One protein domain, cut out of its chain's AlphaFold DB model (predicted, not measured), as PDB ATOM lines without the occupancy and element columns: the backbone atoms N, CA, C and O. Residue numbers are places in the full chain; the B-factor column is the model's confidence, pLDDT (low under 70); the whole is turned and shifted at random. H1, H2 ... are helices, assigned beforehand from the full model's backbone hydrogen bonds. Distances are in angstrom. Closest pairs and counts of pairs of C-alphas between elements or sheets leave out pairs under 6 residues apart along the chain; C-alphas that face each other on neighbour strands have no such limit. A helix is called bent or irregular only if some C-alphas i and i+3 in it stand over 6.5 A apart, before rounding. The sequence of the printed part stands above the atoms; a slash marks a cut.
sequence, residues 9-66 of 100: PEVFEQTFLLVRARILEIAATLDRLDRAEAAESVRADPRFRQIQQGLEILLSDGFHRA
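AT A GLANCE: This is residues 9 to 66 of the 100 residues of an uncharacterized protein of Planctomycetes bacterium (UniProt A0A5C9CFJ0). The model is a long, open U: the long helix H1 makes one arm, the short helix H2 sits at the turn, and H3 makes the shorter second arm, folding back beside the later part of H1 with an open gap between the two arms. The early part of H1 sticks out past the end of H3, and a short tail hooks back after H3. The printed part has 58 residues with three named helices, in the order H1, H2, H3, and no named strand; its class is all helix. The whole is loose, with a radius of gyration of the C-alphas of 14.4 A, and it spans 44 by 21 by 12 A.

IN THESE COORDINATES: Begin with the longest helix, H1, residues 9 to 34: find C-alpha 9 at (21.440, -13.430, -29.233) and go on to C-alpha 34 at (-4.086, 8.096, -43.050), 36.1 A away. H1 has a kink of 49 degrees near residue 16 and is irregular, with C-alphas 14 and 17 standing 7.7 A apart. Next look at H2, residues 39 to 43, which has five residues. Then find H3, residues 46 to 59, which is 20.7 A from first to last C-alpha and ends with C-alpha 59 at (15.295, 4.168, -34.020). Watch x: it is lower at the end of H1 than at its start, and higher at the end of H3 than at its start.

HOW THE PARTS SIT: H1 touches no helix, but it is near H2. Look at Leu 33 and Ala 39, the closest C-alphas of H1 and H2: they are 6.1 A apart, and the two helices are close but not clearly touching. H2 and H3 are also close but not clearly touching; their closest C-alphas, those of Val 42 and Phe 48, are 6.8 A apart. H1 and H3 are apart, with no C-alpha of the one within 8 A of the other. Residues 9 to 25, which belong to H1, stand free, and so do residues 44 to 53, of which 46 to 53 belong to H3. In H2 and H3 every O i to N i+4 pair is within hydrogen-bond range; in H1, 20 of 22 are.

THE WHOLE: The two C-alphas farthest apart are those of Glu 10 and Ala 38, at 44.5 A, while the first and last printed C-alphas, those of Pro 9 and Ala 66, are 20.3 A apart. The printed part has no cut. The links from H1 to H2, of four residues, and from H2 to H3, of two, are both tight. After H3, residues 59 to 64 stand free, of which residue 59 belongs to H3. The mean pLDDT of the printed part is 95.3, and no printed residue is under 70.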
ATOM      1  N   PRO A   9      22.060 -12.474 -28.314       97.06
ATOM      2  CA  PRO A   9      21.440 -13.430 -29.233       97.06
ATOM      3  C   PRO A   9      20.252 -14.181 -28.619       97.06
ATOM      4  O   PRO A   9      19.231 -14.336 -29.277       97.06
ATOM      5  N   GLU A  10      20.336 -14.595 -27.351       97.19
ATOM      6  CA  GLU A  10      19.223 -15.275 -26.672       97.19
ATOM      7  C   GLU A  10      18.000 -14.362 -26.531       97.19
ATOM      8  O   GLU A  10      16.877 -14.793 -26.793       97.19
ATOM      9  N   VAL A  11      18.210 -13.096 -26.156       95.38
ATOM     10  CA  VAL A  11      17.128 -12.102 -26.080       95.38
ATOM     11  C   VAL A  11      16.536 -11.843 -27.465       95.38
ATOM     12  O   VAL A  11      15.315 -11.759 -27.606       95.38
ATOM     13  N   PHE A  12      17.377 -11.734 -28.495       95.94
ATOM     14  CA  PHE A  12      16.927 -11.504 -29.866       95.94
ATOM     15  C   PHE A  12      16.033 -12.642 -30.364       95.94
ATOM     16  O   PHE A  12      14.906 -12.379 -30.779       95.94
ATOM     17  N   GLU A  13      16.465 -13.898 -30.232       98.12
ATOM     18  CA  GLU A  13      15.668 -15.063 -30.642       98.12
ATOM     19  C   GLU A  13      14.326 -15.143 -29.900       98.12
ATOM     20  O   GLU A  13      13.283 -15.393 -30.505       98.12
ATOM     21  N   GLN A  14      14.316 -14.854 -28.593       97.25
ATOM     22  CA  GLN A  14      13.090 -14.862 -27.788       97.25
ATOM     23  C   GLN A  14      12.108 -13.742 -28.168       97.25
ATOM     24  O   GLN A  14      10.898 -13.900 -28.003       97.25
ATOM     25  N   THR A  15      12.606 -12.601 -28.656       96.94
ATOM     26  CA  THR A  15      11.793 -11.387 -28.853       96.94
ATOM     27  C   THR A  15      11.517 -11.041 -30.312       96.94
ATOM     28  O   THR A  15      10.596 -10.265 -30.572       96.94
ATOM     29  N   PHE A  16      12.228 -11.633 -31.276       97.94
ATOM     30  CA  PHE A  16      12.157 -11.266 -32.693       97.94
ATOM     31  C   PHE A  16      10.725 -11.250 -33.247       97.94
ATOM     32  O   PHE A  16      10.277 -10.252 -33.817       97.94
ATOM     33  N   LEU A  17       9.969 -12.334 -33.041       98.44
ATOM     34  CA  LEU A  17       8.593 -12.436 -33.538       98.44
ATOM     35  C   LEU A  17       7.649 -11.438 -32.855       98.44
ATOM     36  O   LEU A  17       6.757 -10.898 -33.510       98.44
ATOM     37  N   LEU A  18       7.866 -11.168 -31.564       98.31
ATOM     38  CA  LEU A  18       7.078 -10.204 -30.802       98.31
ATOM     39  C   LEU A  18       7.332  -8.773 -31.289       98.31
ATOM     40  O   LEU A  18       6.381  -8.046 -31.560       98.31
ATOM     41  N   VAL A  19       8.600  -8.382 -31.449       97.25
ATOM     42  CA  VAL A  19       8.979  -7.060 -31.972       97.25
ATOM     43  C   VAL A  19       8.411  -6.865 -33.377       97.25
ATOM     44  O   VAL A  19       7.785  -5.842 -33.648       97.25
ATOM     45  N   ARG A  20       8.532  -7.875 -34.249       98.25
ATOM     46  CA  ARG A  20       7.954  -7.835 -35.600       98.25
ATOM     47  C   ARG A  20       6.442  -7.611 -35.577       98.25
ATOM     48  O   ARG A  20       5.943  -6.787 -36.339       98.25
ATOM     49  N   ALA A  21       5.714  -8.327 -34.720       98.62
ATOM     50  CA  ALA A  21       4.268  -8.157 -34.591       98.62
ATOM     51  C   ALA A  21       3.904  -6.728 -34.159       98.62
ATOM     52  O   ALA A  21       3.040  -6.108 -34.771       98.62
ATOM     53  N   ARG A  22       4.625  -6.168 -33.179       97.88
ATOM     54  CA  ARG A  22       4.395  -4.795 -32.698       97.88
ATOM     55  C   ARG A  22       4.659  -3.741 -33.770       97.88
ATOM     56  O   ARG A  22       3.884  -2.798 -33.890       97.88
ATOM     57  N   ILE A  23       5.702  -3.916 -34.583       98.00
ATOM     58  CA  ILE A  23       5.979  -3.021 -35.718       98.00
ATOM     59  C   ILE A  23       4.815  -3.044 -36.720       98.00
ATOM     60  O   ILE A  23       4.359  -1.987 -37.151       98.00
ATOM     61  N   LEU A  24       4.293  -4.230 -37.054       98.62
ATOM     62  CA  LEU A  24       3.151  -4.367 -37.967       98.62
ATOM     63  C   LEU A  24       1.866  -3.751 -37.394       98.62
ATOM     64  O   LEU A  24       1.128  -3.097 -38.125       98.62
ATOM     65  N   GLU A  25       1.604  -3.929 -36.097       98.56
ATOM     66  CA  GLU A  25       0.450  -3.332 -35.411       98.56
ATOM     67  C   GLU A  25       0.488  -1.795 -35.455       98.56
ATOM     68  O   GLU A  25      -0.536  -1.156 -35.721       98.56
ATOM     69  N   ILE A  26       1.668  -1.203 -35.236       97.88
ATOM     70  CA  ILE A  26       1.875   0.246 -35.337       97.88
ATOM     71  C   ILE A  26       1.659   0.707 -36.781       97.88
ATOM     72  O   ILE A  26       0.853   1.609 -37.006       97.88
ATOM     73  N   ALA A  27       2.305   0.062 -37.757       98.19
ATOM     74  CA  ALA A  27       2.180   0.418 -39.171       98.19
ATOM     75  C   ALA A  27       0.718   0.374 -39.647       98.19
ATOM     76  O   ALA A  27       0.196   1.367 -40.143       98.19
ATOM     77  N   ALA A  28       0.009  -0.726 -39.379       98.50
ATOM     78  CA  ALA A  28      -1.398  -0.870 -39.746       98.50
ATOM     79  C   ALA A  28      -2.315   0.149 -39.042       98.50
ATOM     80  O   ALA A  28      -3.397   0.473 -39.532       98.50
ATOM     81  N   THR A  29      -1.927   0.640 -37.864       97.12
ATOM     82  CA  THR A  29      -2.670   1.696 -37.166       97.12
ATOM     83  C   THR A  29      -2.444   3.055 -37.818       97.12
ATOM     84  O   THR A  29      -3.421   3.764 -38.047       97.12
ATOM     85  N   LEU A  30      -1.206   3.384 -38.189       96.25
ATOM     86  CA  LEU A  30      -0.890   4.608 -38.929       96.25
ATOM     87  C   LEU A  30      -1.569   4.621 -40.307       96.25
ATOM     88  O   LEU A  30      -2.236   5.596 -40.640       96.25
ATOM     89  N   ASP A  31      -1.537   3.504 -41.038       97.12
ATOM     90  CA  ASP A  31      -2.235   3.367 -42.324       97.12
ATOM     91  C   ASP A  31      -3.749   3.594 -42.192       97.12
ATOM     92  O   ASP A  31      -4.389   4.169 -43.072       97.12
ATOM     93  N   ARG A  32      -4.360   3.134 -41.090       96.00
ATOM     94  CA  ARG A  32      -5.787   3.374 -40.827       96.00
ATOM     95  C   ARG A  32      -6.086   4.842 -40.542       96.00
ATOM     96  O   ARG A  32      -7.132   5.308 -40.983       96.00
ATOM     97  N   LEU A  33      -5.201   5.548 -39.833       94.94
ATOM     98  CA  LEU A  33      -5.341   6.990 -39.598       94.94
ATOM     99  C   LEU A  33      -5.254   7.766 -40.911       94.94
ATOM    100  O   LEU A  33      -6.104   8.610 -41.171       94.94
ATOM    101  N   ASP A  34      -4.289   7.425 -41.763       94.12
ATOM    102  CA  ASP A  34      -4.086   8.096 -43.050       94.12
ATOM    103  C   ASP A  34      -5.219   7.844 -44.054       94.12
ATOM    104  O   ASP A  34      -5.447   8.648 -44.954       94.12
ATOM    105  N   ARG A  35      -5.957   6.740 -43.897       95.31
ATOM    106  CA  ARG A  35      -7.119   6.403 -44.733       95.31
ATOM    107  C   ARG A  35      -8.448   6.945 -44.206       95.31
ATOM    108  O   ARG A  35      -9.451   6.818 -44.908       95.31
ATOM    109  N   ALA A  36      -8.490   7.461 -42.981       95.75
ATOM    110  CA  ALA A  36      -9.714   7.985 -42.386       95.75
ATOM    111  C   ALA A  36     -10.068   9.367 -42.958       95.75
ATOM    112  O   ALA A  36      -9.199  10.117 -43.404       95.75
ATOM    113  N   GLU A  37     -11.353   9.727 -42.925       95.12
ATOM    114  CA  GLU A  37     -11.774  11.086 -43.273       95.12
ATOM    115  C   GLU A  37     -11.136  12.112 -42.323       95.12
ATOM    116  O   GLU A  37     -11.015  11.875 -41.121       95.12
ATOM    117  N   ALA A  38     -10.746  13.267 -42.873       92.06
ATOM    118  CA  ALA A  38     -10.094  14.359 -42.149       92.06
ATOM    119  C   ALA A  38      -8.785  13.967 -41.427       92.06
ATOM    120  O   ALA A  38      -8.486  14.508 -40.357       92.06
ATOM    121  N   ALA A  39      -7.979  13.071 -42.007       89.31
ATOM    122  CA  ALA A  39      -6.663  12.679 -41.487       89.31
ATOM    123  C   ALA A  39      -5.746  13.882 -41.166       89.31
ATOM    124  O   ALA A  39      -4.984  13.857 -40.196       89.31
ATOM    125  N   GLU A  40      -5.861  14.981 -41.915       89.75
ATOM    126  CA  GLU A  40      -5.125  16.228 -41.685       89.75
ATOM    127  C   GLU A  40      -5.411  16.838 -40.306       89.75
ATOM    128  O   GLU A  40      -4.520  17.428 -39.696       89.75
ATOM    129  N   SER A  41      -6.630  16.664 -39.782       91.06
ATOM    130  CA  SER A  41      -6.997  17.158 -38.449       91.06
ATOM    131  C   SER A  41      -6.238  16.427 -37.340       91.06
ATOM    132  O   SER A  41      -5.776  17.056 -36.390       91.06
ATOM    133  N   VAL A  42      -6.022  15.117 -37.499       91.06
ATOM    134  CA  VAL A  42      -5.234  14.304 -36.564       91.06
ATOM    135  C   VAL A  42      -3.757  14.677 -36.645       91.06
ATOM    136  O   VAL A  42      -3.093  14.756 -35.618       91.06
ATOM    137  N   ARG A  43      -3.239  14.984 -37.841       87.88
ATOM    138  CA  ARG A  43      -1.845  15.438 -38.013       87.88
ATOM    139  C   ARG A  43      -1.559  16.775 -37.322       87.88
ATOM    140  O   ARG A  43      -0.407  17.046 -36.990       87.88
ATOM    141  N   ALA A  44      -2.584  17.597 -37.091       90.38
ATOM    142  CA  ALA A  44      -2.478  18.828 -36.309       90.38
ATOM    143  C   ALA A  44      -2.584  18.600 -34.785       90.38
ATOM    144  O   ALA A  44      -2.258  19.505 -34.015       90.38
ATOM    145  N   ASP A  45      -3.018  17.417 -34.335       93.81
ATOM    146  CA  ASP A  45      -3.122  17.082 -32.914       93.81
ATOM    147  C   ASP A  45      -1.714  16.962 -32.289       93.81
ATOM    148  O   ASP A  45      -0.876  16.199 -32.787       93.81
ATOM    149  N   PRO A  46      -1.419  17.662 -31.175       91.38
ATOM    150  CA  PRO A  46      -0.123  17.569 -30.501       91.38
ATOM    151  C   PRO A  46       0.282  16.141 -30.116       91.38
ATOM    152  O   PRO A  46       1.473  15.822 -30.118       91.38
ATOM    153  N   ARG A  47      -0.689  15.261 -29.843       93.62
ATOM    154  CA  ARG A  47      -0.444  13.850 -29.508       93.62
ATOM    155  C   ARG A  47       0.114  13.067 -30.689       93.62
ATOM    156  O   ARG A  47       0.881  12.128 -30.492       93.62
ATOM    157  N   PHE A  48      -0.204  13.465 -31.922       95.00
ATOM    158  CA  PHE A  48       0.396  12.850 -33.102       95.00
ATOM    159  C   PHE A  48       1.902  13.131 -33.161       95.00
ATOM    160  O   PHE A  48       2.686  12.227 -33.449       95.00
ATOM    161  N   ARG A  49       2.337  14.339 -32.771       93.81
ATOM    162  CA  ARG A  49       3.772  14.644 -32.645       93.81
ATOM    163  C   ARG A  49       4.456  13.832 -31.548       93.81
ATOM    164  O   ARG A  49       5.569  13.372 -31.774       93.81
ATOM    165  N   GLN A  50       3.797  13.597 -30.411       95.25
ATOM    166  CA  GLN A  50       4.326  12.712 -29.361       95.25
ATOM    167  C   GLN A  50       4.564  11.287 -29.889       95.25
ATOM    168  O   GLN A  50       5.607  10.691 -29.625       95.25
ATOM    169  N   ILE A  51       3.636  10.757 -30.698       96.31
ATOM    170  CA  ILE A  51       3.807   9.456 -31.362       96.31
ATOM    171  C   ILE A  51       5.030   9.473 -32.287       96.31
ATOM    172  O   ILE A  51       5.848   8.558 -32.216       96.31
ATOM    173  N   GLN A  52       5.191  10.510 -33.116       95.75
ATOM    174  CA  GLN A  52       6.345  10.630 -34.019       95.75
ATOM    175  C   GLN A  52       7.677  10.656 -33.254       95.75
ATOM    176  O   GLN A  52       8.578   9.889 -33.581       95.75
ATOM    177  N   GLN A  53       7.771  11.451 -32.186       96.88
ATOM    178  CA  GLN A  53       8.961  11.506 -31.329       96.88
ATOM    179  C   GLN A  53       9.259  10.151 -30.670       96.88
ATOM    180  O   GLN A  53      10.413   9.730 -30.586       96.88
ATOM    181  N   GLY A  54       8.222   9.425 -30.240       97.38
ATOM    182  CA  GLY A  54       8.376   8.071 -29.709       97.38
ATOM    183  C   GLY A  54       8.973   7.098 -30.733       97.38
ATOM    184  O   GLY A  54       9.849   6.306 -30.387       97.38
ATOM    185  N   LEU A  55       8.550   7.180 -32.002       97.06
ATOM    186  CA  LEU A  55       9.112   6.372 -33.091       97.06
ATOM    187  C   LEU A  55      10.576   6.732 -33.381       97.06
ATOM    188  O   LEU A  55      11.383   5.833 -33.607       97.06
ATOM    189  N   GLU A  56      10.938   8.013 -33.325       97.19
ATOM    190  CA  GLU A  56      12.325   8.465 -33.490       97.19
ATOM    191  C   GLU A  56      13.246   7.892 -32.398       97.19
ATOM    192  O   GLU A  56      14.327   7.392 -32.708       97.19
ATOM    193  N   ILE A  57      12.799   7.862 -31.136       97.19
ATOM    194  CA  ILE A  57      13.553   7.235 -30.033       97.19
ATOM    195  C   ILE A  57      13.705   5.725 -30.236       97.19
ATOM    196  O   ILE A  57      14.740   5.154 -29.889       97.19
ATOM    197  N   LEU A  58      12.702   5.043 -30.801       95.69
ATOM    198  CA  LEU A  58      12.830   3.612 -31.105       95.69
ATOM    199  C   LEU A  58      13.957   3.329 -32.109       95.69
ATOM    200  O   LEU A  58      14.571   2.266 -32.029       95.69
ATOM    201  N   LEU A  59      14.242   4.274 -33.009       95.19
ATOM    202  CA  LEU A  59      15.295   4.168 -34.020       95.19
ATOM    203  C   LEU A  59      16.675   4.631 -33.529       95.19
ATOM    204  O   LEU A  59      17.663   4.394 -34.221       95.19
ATOM    205  N   SER A  60      16.771   5.280 -32.364       93.88
ATOM    206  CA  SER A  60      18.052   5.755 -31.836       93.88
ATOM    207  C   SER A  60      18.888   4.612 -31.257       93.88
ATOM    208  O   SER A  60      18.354   3.582 -30.840       93.88
ATOM    209  N   ASP A  61      20.202   4.805 -31.155       89.31
ATOM    210  CA  ASP A  61      21.107   3.870 -30.482       89.31
ATOM    211  C   ASP A  61      21.037   3.982 -28.946       89.31
ATOM    212  O   ASP A  61      20.495   4.937 -28.387       89.31
ATOM    213  N   GLY A  62      21.604   2.991 -28.248       89.12
ATOM    214  CA  GLY A  62      21.776   3.008 -26.792       89.12
ATOM    215  C   GLY A  62      20.695   2.275 -25.989       89.12
ATOM    216  O   GLY A  62      20.030   1.356 -26.474       89.12
ATOM    217  N   PHE A  63      20.563   2.654 -24.717       89.94
ATOM    218  CA  PHE A  63      19.660   2.042 -23.736       89.94
ATOM    219  C   PHE A  63      18.591   3.048 -23.268       89.94
ATOM    220  O   PHE A  63      18.590   4.204 -23.675       89.94
ATOM    221  N   HIS A  64      17.655   2.612 -22.419       93.69
ATOM    222  CA  HIS A  64      16.612   3.463 -21.812       93.69
ATOM    223  C   HIS A  64      15.553   4.051 -22.762       93.69
ATOM    224  O   HIS A  64      14.846   4.977 -22.373       93.69
ATOM    225  N   ARG A  65      15.368   3.503 -23.972       95.62
ATOM    226  CA  ARG A  65      14.314   3.954 -24.911       95.62
ATOM    227  C   ARG A  65      12.928   3.994 -24.265       95.62
ATOM    228  O   ARG A  65      12.214   4.971 -24.420       95.62
ATOM    229  N   ALA A  66      12.574   2.972 -23.485       95.12
ATOM    230  CA  ALA A  66      11.286   2.922 -22.791       95.12
ATOM    231  C   ALA A  66      11.078   4.107 -21.828       95.12
ATOM    232  O   ALA A  66      10.009   4.703 -21.839       95.12
TER     233      ALA A  66